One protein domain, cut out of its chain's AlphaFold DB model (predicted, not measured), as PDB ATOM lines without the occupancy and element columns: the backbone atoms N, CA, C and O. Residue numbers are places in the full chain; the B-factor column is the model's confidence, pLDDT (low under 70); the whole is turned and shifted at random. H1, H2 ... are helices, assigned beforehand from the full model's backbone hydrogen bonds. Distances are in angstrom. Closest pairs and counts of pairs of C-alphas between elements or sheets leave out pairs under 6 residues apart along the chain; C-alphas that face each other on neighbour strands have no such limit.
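What this domain is: This is residues 182 to 265 and 281 to 305 of the 680 residues of the protein "Protein kinase domain-containing protein" of Fusarium euwallaceae (UniProt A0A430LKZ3). A helical hairpin, H3 and H4, forms the middle of the domain, with crossed helices H1 and H2 packed on one side and a group of three, H5, H6 and H7, on the other. Residues 194 to 199 stick out beside the H1 and H2 end. The printed part has 109 residues with seven named helices, H1 to H7 in order, and no named strand; the class is all helix. It is compact, with a radius of gyration of the C-alphas of 14.0 A and spans of 44 by 30 by 23 A.

Where its parts are: H1 is residues 183 to 190 and begins with C-alpha 183 at (139.723, 183.688, 196.394). H2, residues 198 to 214, is the longest helix at 24.7 A. H3 is residues 216 to 224. H4, residues 229 to 241, measures 18.1 A and begins with C-alpha 229 at (134.448, 187.415, 210.844). H5 is residues 253 to 260 and H6 residues 281 to 288. H7, residues 291 to 304, measures 20.9 A and ends with C-alpha 304 at (144.423, 169.426, 208.071).

How they stand to each other: H4 is the hub, touching H1, H2, H3 and H6. With residues 229 to 233 alone it touches H1, the closest C-alphas being those of Leu 190 and Gln 233, 5.6 A apart. H2 touches H4 with residues 204 to 211 alone, at a steep tilt of 66 degrees; the closest C-alphas, of Leu 207 and Gln 237, are 6.7 A apart. H1 and H2 touch at a steep tilt of 60 degrees, opposite ways, closest at the C-alphas of Val 186 and Val 208, 6.1 A. H3 and H4 form a helical hairpin at a shallow tilt of 32 degrees, only just short of steep; the closest C-alphas, of Ala 222 and Leu 232, are 6.4 A apart. H3 touches H7 at a steep tilt of 55 degrees, closest at the C-alphas of Thr 221 and Gln 301, 5.4 A. H4 and H6 only just touch, with 3 pairs of C-alphas within 8 A, the closest those of Trp 235 and Leu 288 at 7.4 A. H5 touches H7, closest at the C-alphas of Val 253 and Cys 298, 6.8 A. H5 and H6 only just touch, with 3 pairs within 8 A, closest at the C-alphas of Cys 260 and Asn 285, 5.4 A. H4 and H7 are apart. Every O i to N i+4 pair is within hydrogen-bond range in H1 to H6; in H7, 7 of 10 are.

The domain as a whole: The two C-alphas farthest apart, of Asp 184 and Leu 265, are 46.0 A apart. Residues 266 to 280 are not printed, and C-alphas 265 and 281 across the cut are 15.9 A apart. The link from H4 to H5, 11 residues, is long. Mean pLDDT of the printed part is 84.6; residues 192 to 199, 262 to 265 and 281 to 284 are under 70.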
ATOM      1  N   THR A 182     139.225 179.141 198.140       94.44
ATOM      2  CA  THR A 182     139.330 179.909 196.898       94.44
ATOM      3  C   THR A 182     139.335 181.400 197.202       94.44
ATOM      4  O   THR A 182     138.915 181.826 198.277       94.44
ATOM      5  N   LYS A 183     139.751 182.227 196.238       92.81
ATOM      6  CA  LYS A 183     139.723 183.688 196.394       92.81
ATOM      7  C   LYS A 183     138.357 184.200 196.861       92.81
ATOM      8  O   LYS A 183     138.284 185.009 197.782       92.81
ATOM      9  N   ASP A 184     137.290 183.685 196.259       89.75
ATOM     10  CA  ASP A 184     135.925 184.110 196.556       89.75
ATOM     11  C   ASP A 184     135.446 183.631 197.929       89.75
ATOM     12  O   ASP A 184     134.718 184.361 198.603       89.75
ATOM     13  N   SER A 185     135.832 182.423 198.357       91.31
ATOM     14  CA  SER A 185     135.449 181.922 199.680       91.31
ATOM     15  C   SER A 185     136.217 182.643 200.788       91.31
ATOM     16  O   SER A 185     135.590 183.124 201.725       91.31
ATOM     17  N   VAL A 186     137.527 182.861 200.632       92.12
ATOM     18  CA  VAL A 186     138.334 183.637 201.592       92.12
ATOM     19  C   VAL A 186     137.815 185.068 201.717       92.12
ATOM     20  O   VAL A 186     137.587 185.551 202.824       92.12
ATOM     21  N   HIS A 187     137.566 185.744 200.591       89.38
ATOM     22  CA  HIS A 187     137.045 187.108 200.619       89.38
ATOM     23  C   HIS A 187     135.666 187.173 201.291       89.38
ATOM     24  O   HIS A 187     135.361 188.153 201.964       89.38
ATOM     25  N   ARG A 188     134.816 186.153 201.133       86.88
ATOM     26  CA  ARG A 188     133.495 186.113 201.775       86.88
ATOM     27  C   ARG A 188     133.589 185.990 203.294       86.88
ATOM     28  O   ARG A 188     132.884 186.717 203.980       86.88
ATOM     29  N   GLU A 189     134.456 185.115 203.796       88.12
ATOM     30  CA  GLU A 189     134.610 184.880 205.239       88.12
ATOM     31  C   GLU A 189     135.385 186.002 205.951       88.12
ATOM     32  O   GLU A 189     135.187 186.254 207.137       88.12
ATOM     33  N   LEU A 190     136.269 186.711 205.242       86.50
ATOM     34  CA  LEU A 190     136.979 187.867 205.803       86.50
ATOM     35  C   LEU A 190     136.165 189.167 205.715       86.50
ATOM     36  O   LEU A 190     136.401 190.088 206.498       86.50
ATOM     37  N   TRP A 191     135.208 189.269 204.786       79.25
ATOM     38  CA  TRP A 191     134.462 190.504 204.528       79.25
ATOM     39  C   TRP A 191     133.054 190.476 205.137       79.25
ATOM     40  O   TRP A 191     132.099 190.000 204.526       79.25
ATOM     41  N   ALA A 192     132.917 191.047 206.335       61.84
ATOM     42  CA  ALA A 192     131.683 190.976 207.120       61.84
ATOM     43  C   ALA A 192     130.520 191.862 206.622       61.84
ATOM     44  O   ALA A 192     129.397 191.581 207.006       61.84
ATOM     45  N   GLU A 193     130.775 192.924 205.845       59.78
ATOM     46  CA  GLU A 193     129.831 193.875 205.200       59.78
ATOM     47  C   GLU A 193     130.657 195.125 204.796       59.78
ATOM     48  O   GLU A 193     131.724 195.356 205.370       59.78
ATOM     49  N   PRO A 194     130.253 195.946 203.807       49.31
ATOM     50  CA  PRO A 194     131.096 197.019 203.286       49.31
ATOM     51  C   PRO A 194     131.204 198.205 204.257       49.31
ATOM     52  O   PRO A 194     130.404 199.144 204.214       49.31
ATOM     53  N   SER A 195     132.262 198.238 205.070       52.09
ATOM     54  CA  SER A 195     132.803 199.513 205.535       52.09
ATOM     55  C   SER A 195     133.312 200.285 204.307       52.09
ATOM     56  O   SER A 195     133.984 199.765 203.420       52.09
ATOM     57  N   SER A 196     132.912 201.549 204.186       50.28
ATOM     58  CA  SER A 196     133.089 202.372 202.977       50.28
ATOM     59  C   SER A 196     134.512 202.936 202.808       50.28
ATOM     60  O   SER A 196     134.723 203.884 202.046       50.28
ATOM     61  N   LEU A 197     135.498 202.371 203.510       60.91
ATOM     62  CA  LEU A 197     136.877 202.851 203.538       60.91
ATOM     63  C   LEU A 197     137.760 202.002 202.615       60.91
ATOM     64  O   LEU A 197     137.812 200.781 202.706       60.91
ATOM     65  N   ALA A 198     138.488 202.664 201.713       61.47
ATOM     66  CA  ALA A 198     139.401 202.004 200.775       61.47
ATOM     67  C   ALA A 198     140.586 201.296 201.466       61.47
ATOM     68  O   ALA A 198     141.173 200.394 200.874       61.47
ATOM     69  N   GLN A 199     140.918 201.708 202.695       59.97
ATOM     70  CA  GLN A 199     141.967 201.121 203.531       59.97
ATOM     71  C   GLN A 199     141.611 199.675 203.916       59.97
ATOM     72  O   GLN A 199     142.367 198.763 203.602       59.97
ATOM     73  N   ASP A 200     140.403 199.464 204.447       70.56
ATOM     74  CA  ASP A 200     139.892 198.150 204.856       70.56
ATOM     75  C   ASP A 200     139.865 197.161 203.679       70.56
ATOM     76  O   ASP A 200     140.166 195.979 203.826       70.56
ATOM     77  N   LYS A 201     139.568 197.655 202.467       77.12
ATOM     78  CA  LYS A 201     139.584 196.837 201.247       77.12
ATOM     79  C   LYS A 201     140.988 196.366 200.862       77.12
ATOM     80  O   LYS A 201     141.141 195.231 200.424       77.12
ATOM     81  N   ALA A 202     141.996 197.228 200.984       82.88
ATOM     82  CA  ALA A 202     143.376 196.865 200.666       82.88
ATOM     83  C   ALA A 202     143.955 195.878 201.692       82.88
ATOM     84  O   ALA A 202     144.667 194.953 201.312       82.88
ATOM     85  N   GLU A 203     143.609 196.049 202.970       83.62
ATOM     86  CA  GLU A 203     144.005 195.136 204.047       83.62
ATOM     87  C   GLU A 203     143.402 193.739 203.845       83.62
ATOM     88  O   GLU A 203     144.123 192.747 203.901       83.62
ATOM     89  N   VAL A 204     142.112 193.638 203.503       86.31
ATOM     90  CA  VAL A 204     141.503 192.326 203.220       86.31
ATOM     91  C   VAL A 204     142.080 191.680 201.962       86.31
ATOM     92  O   VAL A 204     142.321 190.477 201.973       86.31
ATOM     93  N   GLU A 205     142.358 192.437 200.898       90.81
ATOM     94  CA  GLU A 205     142.990 191.863 199.701       90.81
ATOM     95  C   GLU A 205     144.394 191.310 200.014       90.81
ATOM     96  O   GLU A 205     144.724 190.214 199.567       90.81
ATOM     97  N   SER A 206     145.175 192.005 200.852       93.69
ATOM     98  CA  SER A 206     146.472 191.516 201.351       93.69
ATOM     99  C   SER A 206     146.336 190.184 202.096       93.69
ATOM    100  O   SER A 206     147.118 189.258 201.870       93.69
ATOM    101  N   LEU A 207     145.318 190.052 202.953       94.56
ATOM    102  CA  LEU A 207     145.048 188.803 203.669       94.56
ATOM    103  C   LEU A 207     144.603 187.679 202.734       94.56
ATOM    104  O   LEU A 207     145.022 186.539 202.910       94.56
ATOM    105  N   VAL A 208     143.781 187.988 201.728       94.94
ATOM    106  CA  VAL A 208     143.355 187.016 200.713       94.94
ATOM    107  C   VAL A 208     144.562 186.486 199.937       94.94
ATOM    108  O   VAL A 208     144.679 185.275 199.748       94.94
ATOM    109  N   GLU A 209     145.475 187.363 199.518       95.94
ATOM    110  CA  GLU A 209     146.711 186.960 198.839       95.94
ATOM    111  C   GLU A 209     147.580 186.068 199.732       95.94
ATOM    112  O   GLU A 209     148.023 185.010 199.287       95.94
ATOM    113  N   PHE A 210     147.752 186.441 201.003       97.56
ATOM    114  CA  PHE A 210     148.488 185.648 201.987       97.56
ATOM    115  C   PHE A 210     147.882 184.254 202.206       97.56
ATOM    116  O   PHE A 210     148.592 183.252 202.120       97.56
ATOM    117  N   VAL A 211     146.563 184.168 202.416       96.88
ATOM    118  CA  VAL A 211     145.858 182.889 202.600       96.88
ATOM    119  C   VAL A 211     146.079 181.972 201.404       96.88
ATOM    120  O   VAL A 211     146.457 180.815 201.576       96.88
ATOM    121  N   LEU A 212     145.867 182.480 200.187       96.50
ATOM    122  CA  LEU A 212     145.978 181.673 198.973       96.50
ATOM    123  C   LEU A 212     147.416 181.262 198.656       96.50
ATOM    124  O   LEU A 212     147.608 180.203 198.053       96.50
ATOM    125  N   ALA A 213     148.393 182.089 199.028       96.19
ATOM    126  CA  ALA A 213     149.801 181.836 198.769       96.19
ATOM    127  C   ALA A 213     150.410 180.819 199.740       96.19
ATOM    128  O   ALA A 213     151.186 179.975 199.298       96.19
ATOM    129  N   SER A 214     150.085 180.897 201.038       96.62
ATOM    130  CA  SER A 214     150.849 180.161 202.057       96.62
ATOM    131  C   SER A 214     150.113 179.839 203.364       96.62
ATOM    132  O   SER A 214     150.760 179.373 204.294       96.62
ATOM    133  N   ALA A 215     148.810 180.105 203.498       97.31
ATOM    134  CA  ALA A 215     148.122 179.994 204.794       97.31
ATOM    135  C   ALA A 215     146.717 179.367 204.702       97.31
ATOM    136  O   ALA A 215     145.805 179.739 205.447       97.31
ATOM    137  N   LYS A 216     146.508 178.421 203.779       97.06
ATOM    138  CA  LYS A 216     145.205 177.770 203.583       97.06
ATOM    139  C   LYS A 216     144.822 176.908 204.785       97.06
ATOM    140  O   LYS A 216     143.672 176.970 205.217       97.06
ATOM    141  N   ARG A 217     145.758 176.127 205.338       96.88
ATOM    142  CA  ARG A 217     145.513 175.264 206.511       96.88
ATOM    143  C   ARG A 217     145.323 176.093 207.773       96.88
ATOM    144  O   ARG A 217     144.416 175.795 208.551       96.88
ATOM    145  N   LEU A 218     146.108 177.156 207.949       96.81
ATOM    146  CA  LEU A 218     145.906 178.137 209.019       96.81
ATOM    147  C   LEU A 218     144.502 178.743 208.954       96.81
ATOM    148  O   LEU A 218     143.774 178.730 209.947       96.81
ATOM    149  N   PHE A 219     144.097 179.207 207.772       96.62
ATOM    150  CA  PHE A 219     142.782 179.796 207.547       96.62
ATOM    151  C   PHE A 219     141.642 178.809 207.815       96.62
ATOM    152  O   PHE A 219     140.701 179.137 208.537       96.62
ATOM    153  N   ALA A 220     141.737 177.578 207.303       96.06
ATOM    154  CA  ALA A 220     140.744 176.541 207.567       96.06
ATOM    155  C   ALA A 220     140.669 176.190 209.063       96.06
ATOM    156  O   ALA A 220     139.575 176.098 209.617       96.06
ATOM    157  N   THR A 221     141.811 176.081 209.748       96.06
ATOM    158  CA  THR A 221     141.856 175.860 211.202       96.06
ATOM    159  C   THR A 221     141.174 177.000 211.955       96.06
ATOM    160  O   THR A 221     140.369 176.744 212.851       96.06
ATOM    161  N   ALA A 222     141.435 178.250 211.561       94.31
ATOM    162  CA  ALA A 222     140.820 179.431 212.156       94.31
ATOM    163  C   ALA A 222     139.296 179.470 211.944       94.31
ATOM    164  O   ALA A 222     138.558 179.777 212.882       94.31
ATOM    165  N   ILE A 223     138.805 179.074 210.763       93.12
ATOM    166  CA  ILE A 223     137.367 178.882 210.512       93.12
ATOM    167  C   ILE A 223     136.778 177.843 211.471       93.12
ATOM    168  O   ILE A 223     135.724 178.067 212.066       93.12
ATOM    169  N   MET A 224     137.478 176.725 211.690       92.69
ATOM    170  CA  MET A 224     136.993 175.655 212.565       92.69
ATOM    171  C   MET A 224     136.902 176.041 214.049       92.69
ATOM    172  O   MET A 224     136.273 175.299 214.816       92.69
ATOM    173  N   LEU A 225     137.493 177.165 214.467       90.06
ATOM    174  CA  LEU A 225     137.328 177.710 215.817       90.06
ATOM    175  C   LEU A 225     135.917 178.291 216.039       90.06
ATOM    176  O   LEU A 225     135.466 178.329 217.181       90.06
ATOM    177  N   GLY A 226     135.197 178.687 214.980       75.94
ATOM    178  CA  GLY A 226     133.798 179.137 215.068       75.94
ATOM    179  C   GLY A 226     133.615 180.519 215.712       75.94
ATOM    180  O   GLY A 226     132.740 180.707 216.557       75.94
ATOM    181  N   HIS A 227     134.467 181.486 215.359       74.69
ATOM    182  CA  HIS A 227     134.377 182.871 215.841       74.69
ATOM    183  C   HIS A 227     133.850 183.825 214.757       74.69
ATOM    184  O   HIS A 227     133.714 183.459 213.595       74.69
ATOM    185  N   SER A 228     133.531 185.070 215.131       78.00
ATOM    186  CA  SER A 228     133.030 186.065 214.174       78.00
ATOM    187  C   SER A 228     134.080 186.438 213.116       78.00
ATOM    188  O   SER A 228     135.280 186.413 213.388       78.00
ATOM    189  N   HIS A 229     133.619 186.895 211.945       78.12
ATOM    190  CA  HIS A 229     134.448 187.415 210.844       78.12
ATOM    191  C   HIS A 229     135.551 188.390 211.317       78.12
ATOM    192  O   HIS A 229     136.673 188.365 210.822       78.12
ATOM    193  N   GLN A 230     135.264 189.220 212.332       80.12
ATOM    194  CA  GLN A 230     136.236 190.162 212.905       80.12
ATOM    195  C   GLN A 230     137.400 189.467 213.625       80.12
ATOM    196  O   GLN A 230     138.526 189.952 213.575       80.12
ATOM    197  N   PHE A 231     137.140 188.363 214.328       85.31
ATOM    198  CA  PHE A 231     138.199 187.574 214.960       85.31
ATOM    199  C   PHE A 231     139.005 186.814 213.916       85.31
ATOM    200  O   PHE A 231     140.228 186.840 213.991       85.31
ATOM    201  N   LEU A 232     138.343 186.236 212.908       89.00
ATOM    202  CA  LEU A 232     139.024 185.574 211.797       89.00
ATOM    203  C   LEU A 232     139.995 186.531 211.091       89.00
ATOM    204  O   LEU A 232     141.164 186.197 210.924       89.00
ATOM    205  N   GLN A 233     139.555 187.752 210.772       89.44
ATOM    206  CA  GLN A 233     140.420 188.776 210.182       89.44
ATOM    207  C   GLN A 233     141.610 189.120 211.087       89.44
ATOM    208  O   GLN A 233     142.739 189.176 210.611       89.44
ATOM    209  N   LYS A 234     141.382 189.313 212.395       90.06
ATOM    210  CA  LYS A 234     142.463 189.607 213.350       90.06
ATOM    211  C   LYS A 234     143.462 188.460 213.479       90.06
ATOM    212  O   LYS A 234     144.653 188.729 213.567       90.06
ATOM    213  N   TRP A 235     143.005 187.210 213.486       92.25
ATOM    214  CA  TRP A 235     143.892 186.047 213.520       92.25
ATOM    215  C   TRP A 235     144.723 185.936 212.252       92.25
ATOM    216  O   TRP A 235     145.933 185.760 212.346       92.25
ATOM    217  N   MET A 236     144.108 186.101 211.078       94.56
ATOM    218  CA  MET A 236     144.850 186.050 209.818       94.56
ATOM    219  C   MET A 236     145.839 187.208 209.685       94.56
ATOM    220  O   MET A 236     146.958 186.982 209.237       94.56
ATOM    221  N   GLN A 237     145.470 188.415 210.128       93.25
ATOM    222  CA  GLN A 237     146.397 189.546 210.191       93.25
ATOM    223  C   GLN A 237     147.557 189.262 211.135       93.25
ATOM    224  O   GLN A 237     148.703 189.508 210.786       93.25
ATOM    225  N   TRP A 238     147.274 188.689 212.303       92.75
ATOM    226  CA  TRP A 238     148.311 188.325 213.256       92.75
ATOM    227  C   TRP A 238     149.278 187.280 212.681       92.75
ATOM    228  O   TRP A 238     150.485 187.472 212.774       92.75
ATOM    229  N   PHE A 239     148.777 186.225 212.026       95.06
ATOM    230  CA  PHE A 239     149.638 185.245 211.354       95.06
ATOM    231  C   PHE A 239     150.487 185.889 210.249       95.06
ATOM    232  O   PHE A 239     151.683 185.619 210.179       95.06
ATOM    233  N   GLN A 240     149.896 186.774 209.437       95.31
ATOM    234  CA  GLN A 240     150.615 187.509 208.395       95.31
ATOM    235  C   GLN A 240     151.720 188.405 208.984       95.31
ATOM    236  O   GLN A 240     152.846 188.394 208.494       95.31
ATOM    237  N   ASP A 241     151.419 189.153 210.048       92.19
ATOM    238  CA  ASP A 241     152.358 190.079 210.695       92.19
ATOM    239  C   ASP A 241     153.532 189.351 211.369       92.19
ATOM    240  O   ASP A 241     154.615 189.922 211.507       92.19
ATOM    241  N   GLN A 242     153.314 188.109 211.810       89.75
ATOM    242  CA  GLN A 242     154.336 187.252 212.421       89.75
ATOM    243  C   GLN A 242     155.050 186.330 211.414       89.75
ATOM    244  O   GLN A 242     155.903 185.551 211.832       89.75
ATOM    245  N   ASP A 243     154.727 186.414 210.117       93.25
ATOM    246  CA  ASP A 243     155.277 185.549 209.055       93.25
ATOM    247  C   ASP A 243     155.055 184.042 209.314       93.25
ATOM    248  O   ASP A 243     155.882 183.189 208.996       93.25
ATOM    249  N   ILE A 244     153.917 183.704 209.929       95.56
ATOM    250  CA  ILE A 244     153.528 182.324 210.232       95.56
ATOM    251  C   ILE A 244     152.721 181.788 209.060       95.56
ATOM    252  O   ILE A 244     151.687 182.343 208.699       95.56
ATOM    253  N   THR A 245     153.162 180.678 208.486       96.81
ATOM    254  CA  THR A 245     152.544 180.066 207.302       96.81
ATOM    255  C   THR A 245     152.147 178.621 207.583       96.81
ATOM    256  O   THR A 245     152.386 178.097 208.673       96.81
ATOM    257  N   ASP A 246     151.543 177.949 206.606       96.38
ATOM    258  CA  ASP A 246     151.229 176.521 206.700       96.38
ATOM    259  C   ASP A 246     152.489 175.663 206.955       96.38
ATOM    260  O   ASP A 246     152.373 174.605 207.570       96.38
ATOM    261  N   ASP A 247     153.685 176.135 206.570       95.88
ATOM    262  CA  ASP A 247     154.977 175.477 206.846       95.88
ATOM    263  C   ASP A 247     155.405 175.583 208.322       95.88
ATOM    264  O   ASP A 247     156.296 174.864 208.770       95.88
ATOM    265  N   SER A 248     154.792 176.489 209.090       95.00
ATOM    266  CA  SER A 248     155.027 176.624 210.534       95.00
ATOM    267  C   SER A 248     154.232 175.610 211.363       95.00
ATOM    268  O   SER A 248     154.456 175.495 212.566       95.00
ATOM    269  N   LEU A 249     153.284 174.894 210.752       93.06
ATOM    270  CA  LEU A 249     152.486 173.877 211.427       93.06
ATOM    271  C   LEU A 249     153.271 172.547 211.557       93.06
ATOM    272  O   LEU A 249     153.991 172.175 210.631       93.06
ATOM    273  N   PRO A 250     153.095 171.781 212.652       93.25
ATOM    274  CA  PRO A 250     152.167 172.046 213.740       93.25
ATOM    275  C   PRO A 250     152.702 173.013 214.806       93.25
ATOM    276  O   PRO A 250     153.825 172.876 215.290       93.25
ATOM    277  N   LEU A 251     151.855 173.947 215.252       91.88
ATOM    278  CA  LEU A 251     152.169 174.846 216.370       91.88
ATOM    279  C   LEU A 251     151.718 174.213 217.688       91.88
ATOM    280  O   LEU A 251     150.517 174.112 217.943       91.88
ATOM    281  N   GLN A 252     152.683 173.803 218.513       89.00
ATOM    282  CA  GLN A 252     152.454 173.168 219.815       89.00
ATOM    283  C   GLN A 252     152.120 174.189 220.906       89.00
ATOM    284  O   GLN A 252     152.556 175.335 220.838       89.00
ATOM    285  N   VAL A 253     151.404 173.773 221.959       88.00
ATOM    286  CA  VAL A 253     151.006 174.664 223.075       88.00
ATOM    287  C   VAL A 253     152.206 175.397 223.685       88.00
ATOM    288  O   VAL A 253     152.118 176.596 223.927       88.00
ATOM    289  N   SER A 254     153.349 174.724 223.846       86.88
ATOM    290  CA  SER A 254     154.587 175.339 224.347       86.88
ATOM    291  C   SER A 254     155.093 176.481 223.462       86.88
ATOM    292  O   SER A 254     155.545 177.503 223.972       86.88
ATOM    293  N   TRP A 255     154.965 176.357 222.138       89.56
ATOM    294  CA  TRP A 255     155.308 177.433 221.211       89.56
ATOM    295  C   TRP A 255     154.412 178.655 221.448       89.56
ATOM    296  O   TRP A 255     154.898 179.785 221.491       89.56
ATOM    297  N   TRP A 256     153.114 178.449 221.683       88.31
ATOM    298  CA  TRP A 256     152.202 179.542 222.025       88.31
ATOM    299  C   TRP A 256     152.538 180.170 223.388       88.31
ATOM    300  O   TRP A 256     152.494 181.389 223.513       88.31
ATOM    301  N   GLU A 257     152.916 179.381 224.400       84.00
ATOM    302  CA  GLU A 257     153.395 179.869 225.713       84.00
ATOM    303  C   GLU A 257     154.575 180.830 225.580       84.00
ATOM    304  O   GLU A 257     154.552 181.925 226.150       84.00
ATOM    305  N   GLU A 258     155.557 180.462 224.766       82.75
ATOM    306  CA  GLU A 258     156.753 181.265 224.531       82.75
ATOM    307  C   GLU A 258     156.468 182.546 223.731       82.75
ATOM    308  O   GLU A 258     157.073 183.581 224.006       82.75
ATOM    309  N   ASN A 259     155.526 182.513 222.780       81.31
ATOM    310  CA  ASN A 259     155.305 183.616 221.834       81.31
ATOM    311  C   ASN A 259     154.113 184.530 222.184       81.31
ATOM    312  O   ASN A 259     154.105 185.708 221.824       81.31
ATOM    313  N   CYS A 260     153.115 184.029 222.914       77.38
ATOM    314  CA  CYS A 260     151.905 184.780 223.266       77.38
ATOM    315  C   CYS A 260     151.816 185.133 224.757       77.38
ATOM    316  O   CYS A 260     151.150 186.113 225.102       77.38
ATOM    317  N   TRP A 261     152.473 184.371 225.641       70.25
ATOM    318  CA  TRP A 261     152.270 184.481 227.093       70.25
ATOM    319  C   TRP A 261     153.520 184.745 227.932       70.25
ATOM    320  O   TRP A 261     153.381 184.934 229.144       70.25
ATOM    321  N   HIS A 262     154.710 184.818 227.334       61.28
ATOM    322  CA  HIS A 262     155.944 184.997 228.090       61.28
ATOM    323  C   HIS A 262     156.003 186.373 228.789       61.28
ATOM    324  O   HIS A 262     156.201 187.409 228.160       61.28
ATOM    325  N   GLU A 263     155.871 186.384 230.118       53.16
ATOM    326  CA  GLU A 263     156.255 187.516 230.972       53.16
ATOM    327  C   GLU A 263     157.749 187.371 231.271       53.16
ATOM    328  O   GLU A 263     158.166 186.474 232.009       53.16
ATOM    329  N   THR A 264     158.602 188.204 230.673       46.94
ATOM    330  CA  THR A 264     160.027 188.168 231.021       46.94
ATOM    331  C   THR A 264     160.200 188.563 232.493       46.94
ATOM    332  O   THR A 264     159.618 189.528 232.985       46.94
ATOM    333  N   LEU A 265     161.042 187.828 233.231       42.09
ATOM    334  CA  LEU A 265     161.404 188.144 234.624       42.09
ATOM    335  C   LEU A 265     162.010 189.556 234.794       42.09
ATOM    336  O   LEU A 265     162.099 190.048 235.920       42.09
ATOM    337  N   SER A 281     151.916 194.565 223.977       51.12
ATOM    338  CA  SER A 281     151.961 193.474 222.995       51.12
ATOM    339  C   SER A 281     151.530 192.143 223.623       51.12
ATOM    340  O   SER A 281     150.616 191.484 223.130       51.12
ATOM    341  N   SER A 282     152.074 191.818 224.804       52.69
ATOM    342  CA  SER A 282     151.709 190.608 225.555       52.69
ATOM    343  C   SER A 282     150.244 190.603 226.012       52.69
ATOM    344  O   SER A 282     149.598 189.559 226.012       52.69
ATOM    345  N   SER A 283     149.678 191.768 226.347       59.06
ATOM    346  CA  SER A 283     148.258 191.896 226.713       59.06
ATOM    347  C   SER A 283     147.318 191.712 225.511       59.06
ATOM    348  O   SER A 283     146.284 191.066 225.643       59.06
ATOM    349  N   ILE A 284     147.681 192.227 224.328       64.31
ATOM    350  CA  ILE A 284     146.884 192.080 223.095       64.31
ATOM    351  C   ILE A 284     146.914 190.632 222.587       64.31
ATOM    352  O   ILE A 284     145.876 190.108 222.185       64.31
ATOM    353  N   ASN A 285     148.072 189.966 222.653       72.56
ATOM    354  CA  ASN A 285     148.192 188.556 222.276       72.56
ATOM    355  C   ASN A 285     147.371 187.654 223.211       72.56
ATOM    356  O   ASN A 285     146.676 186.765 222.730       72.56
ATOM    357  N   LYS A 286     147.366 187.940 224.523       70.81
ATOM    358  CA  LYS A 286     146.528 187.247 225.520       70.81
ATOM    359  C   LYS A 286     145.026 187.354 225.228       70.81
ATOM    360  O   LYS A 286     144.302 186.384 225.446       70.81
ATOM    361  N   ASP A 287     144.569 188.508 224.742       80.56
ATOM    362  CA  ASP A 287     143.161 188.736 224.393       80.56
ATOM    363  C   ASP A 287     142.770 188.078 223.059       80.56
ATOM    364  O   ASP A 287     141.637 187.623 222.896       80.56
ATOM    365  N   LEU A 288     143.694 188.038 222.092       84.50
ATOM    366  CA  LEU A 288     143.458 187.455 220.769       84.50
ATOM    367  C   LEU A 288     143.550 185.921 220.777       84.50
ATOM    368  O   LEU A 288     142.777 185.251 220.091       84.50
ATOM    369  N   TRP A 289     144.472 185.385 221.575       88.88
ATOM    370  CA  TRP A 289     144.763 183.965 221.725       88.88
ATOM    371  C   TRP A 289     144.665 183.565 223.199       88.88
ATOM    372  O   TRP A 289     145.686 183.339 223.840       88.88
ATOM    373  N   PRO A 290     143.459 183.487 223.788       88.31
ATOM    374  CA  PRO A 290     143.291 182.922 225.124       88.31
ATOM    375  C   PRO A 290     143.572 181.410 225.115       88.31
ATOM    376  O   PRO A 290     143.437 180.752 224.084       88.31
ATOM    377  N   LEU A 291     143.922 180.840 226.279       85.31
ATOM    378  CA  LEU A 291     144.405 179.451 226.375       85.31
ATOM    379  C   LEU A 291     143.422 178.442 225.764       85.31
ATOM    380  O   LEU A 291     143.828 177.571 225.006       85.31
ATOM    381  N   SER A 292     142.122 178.631 225.994       87.94
ATOM    382  CA  SER A 292     141.073 177.778 225.428       87.94
ATOM    383  C   SER A 292     140.986 177.825 223.898       87.94
ATOM    384  O   SER A 292     140.567 176.850 223.276       87.94
ATOM    385  N   VAL A 293     141.342 178.948 223.268       90.81
ATOM    386  CA  VAL A 293     141.382 179.071 221.803       90.81
ATOM    387  C   VAL A 293     142.625 178.379 221.262       90.81
ATOM    388  O   VAL A 293     142.523 177.663 220.271       90.81
ATOM    389  N   VAL A 294     143.770 178.528 221.932       91.81
ATOM    390  CA  VAL A 294     145.012 177.842 221.550       91.81
ATOM    391  C   VAL A 294     144.884 176.330 221.679       91.81
ATOM    392  O   VAL A 294     145.224 175.626 220.738       91.81
ATOM    393  N   GLU A 295     144.332 175.813 222.778       90.12
ATOM    394  CA  GLU A 295     144.080 174.374 222.934       90.12
ATOM    395  C   GLU A 295     143.191 173.837 221.800       90.12
ATOM    396  O   GLU A 295     143.501 172.815 221.188       90.12
ATOM    397  N   ASN A 296     142.127 174.571 221.447       91.44
ATOM    398  CA  ASN A 296     141.271 174.219 220.315       91.44
ATOM    399  C   ASN A 296     141.993 174.318 218.967       91.44
ATOM    400  O   ASN A 296     141.751 173.484 218.099       91.44
ATOM    401  N   PHE A 297     142.865 175.307 218.772       94.25
ATOM    402  CA  PHE A 297     143.670 175.438 217.558       94.25
ATOM    403  C   PHE A 297     144.642 174.260 217.421       94.25
ATOM    404  O   PHE A 297     144.692 173.624 216.371       94.25
ATOM    405  N   CYS A 298     145.360 173.919 218.496       92.81
ATOM    406  CA  CYS A 298     146.256 172.763 218.591       92.81
ATOM    407  C   CYS A 298     145.558 171.442 218.270       92.81
ATOM    408  O   CYS A 298     146.113 170.608 217.559       92.81
ATOM    409  N   PHE A 299     144.321 171.277 218.735       91.12
ATOM    410  CA  PHE A 299     143.514 170.105 218.426       91.12
ATOM    411  C   PHE A 299     143.011 170.100 216.971       91.12
ATOM    412  O   PHE A 299     143.161 169.111 216.259       91.12
ATOM    413  N   LYS A 300     142.436 171.212 216.496       93.31
ATOM    414  CA  LYS A 300     141.773 171.294 215.180       93.31
ATOM    415  C   LYS A 300     142.740 171.348 214.003       93.31
ATOM    416  O   LYS A 300     142.360 170.919 212.918       93.31
ATOM    417  N   GLN A 301     143.966 171.844 214.187       94.88
ATOM    418  CA  GLN A 301     144.959 171.856 213.106       94.88
ATOM    419  C   GLN A 301     145.272 170.435 212.614       94.88
ATOM    420  O   GLN A 301     145.515 170.247 211.424       94.88
ATOM    421  N   GLN A 302     145.175 169.422 213.487       93.75
ATOM    422  CA  GLN A 302     145.434 168.022 213.130       93.75
ATOM    423  C   GLN A 302     144.494 167.513 212.028       93.75
ATOM    424  O   GLN A 302     144.901 166.690 211.211       93.75
ATOM    425  N   TRP A 303     143.277 168.064 211.916       95.50
ATOM    426  CA  TRP A 303     142.326 167.732 210.844       95.50
ATOM    427  C   TRP A 303     142.850 168.066 209.440       95.50
ATOM    428  O   TRP A 303     142.339 167.529 208.460       95.50
ATOM    429  N   PHE A 304     143.856 168.940 209.333       95.81
ATOM    430  CA  PHE A 304     144.423 169.426 208.071       95.81
ATOM    431  C   PHE A 304     145.894 169.022 207.864       95.81
ATOM    432  O   PHE A 304     146.481 169.379 206.841       95.81
ATOM    433  N   LEU A 305     146.490 168.304 208.824       94.44
ATOM    434  CA  LEU A 305     147.915 167.937 208.855       94.44
ATOM    435  C   LEU A 305     148.148 166.425 208.733       94.44
ATOM    436  O   LEU A 305     149.220 165.925 209.066       94.44
TER     437      LEU A 305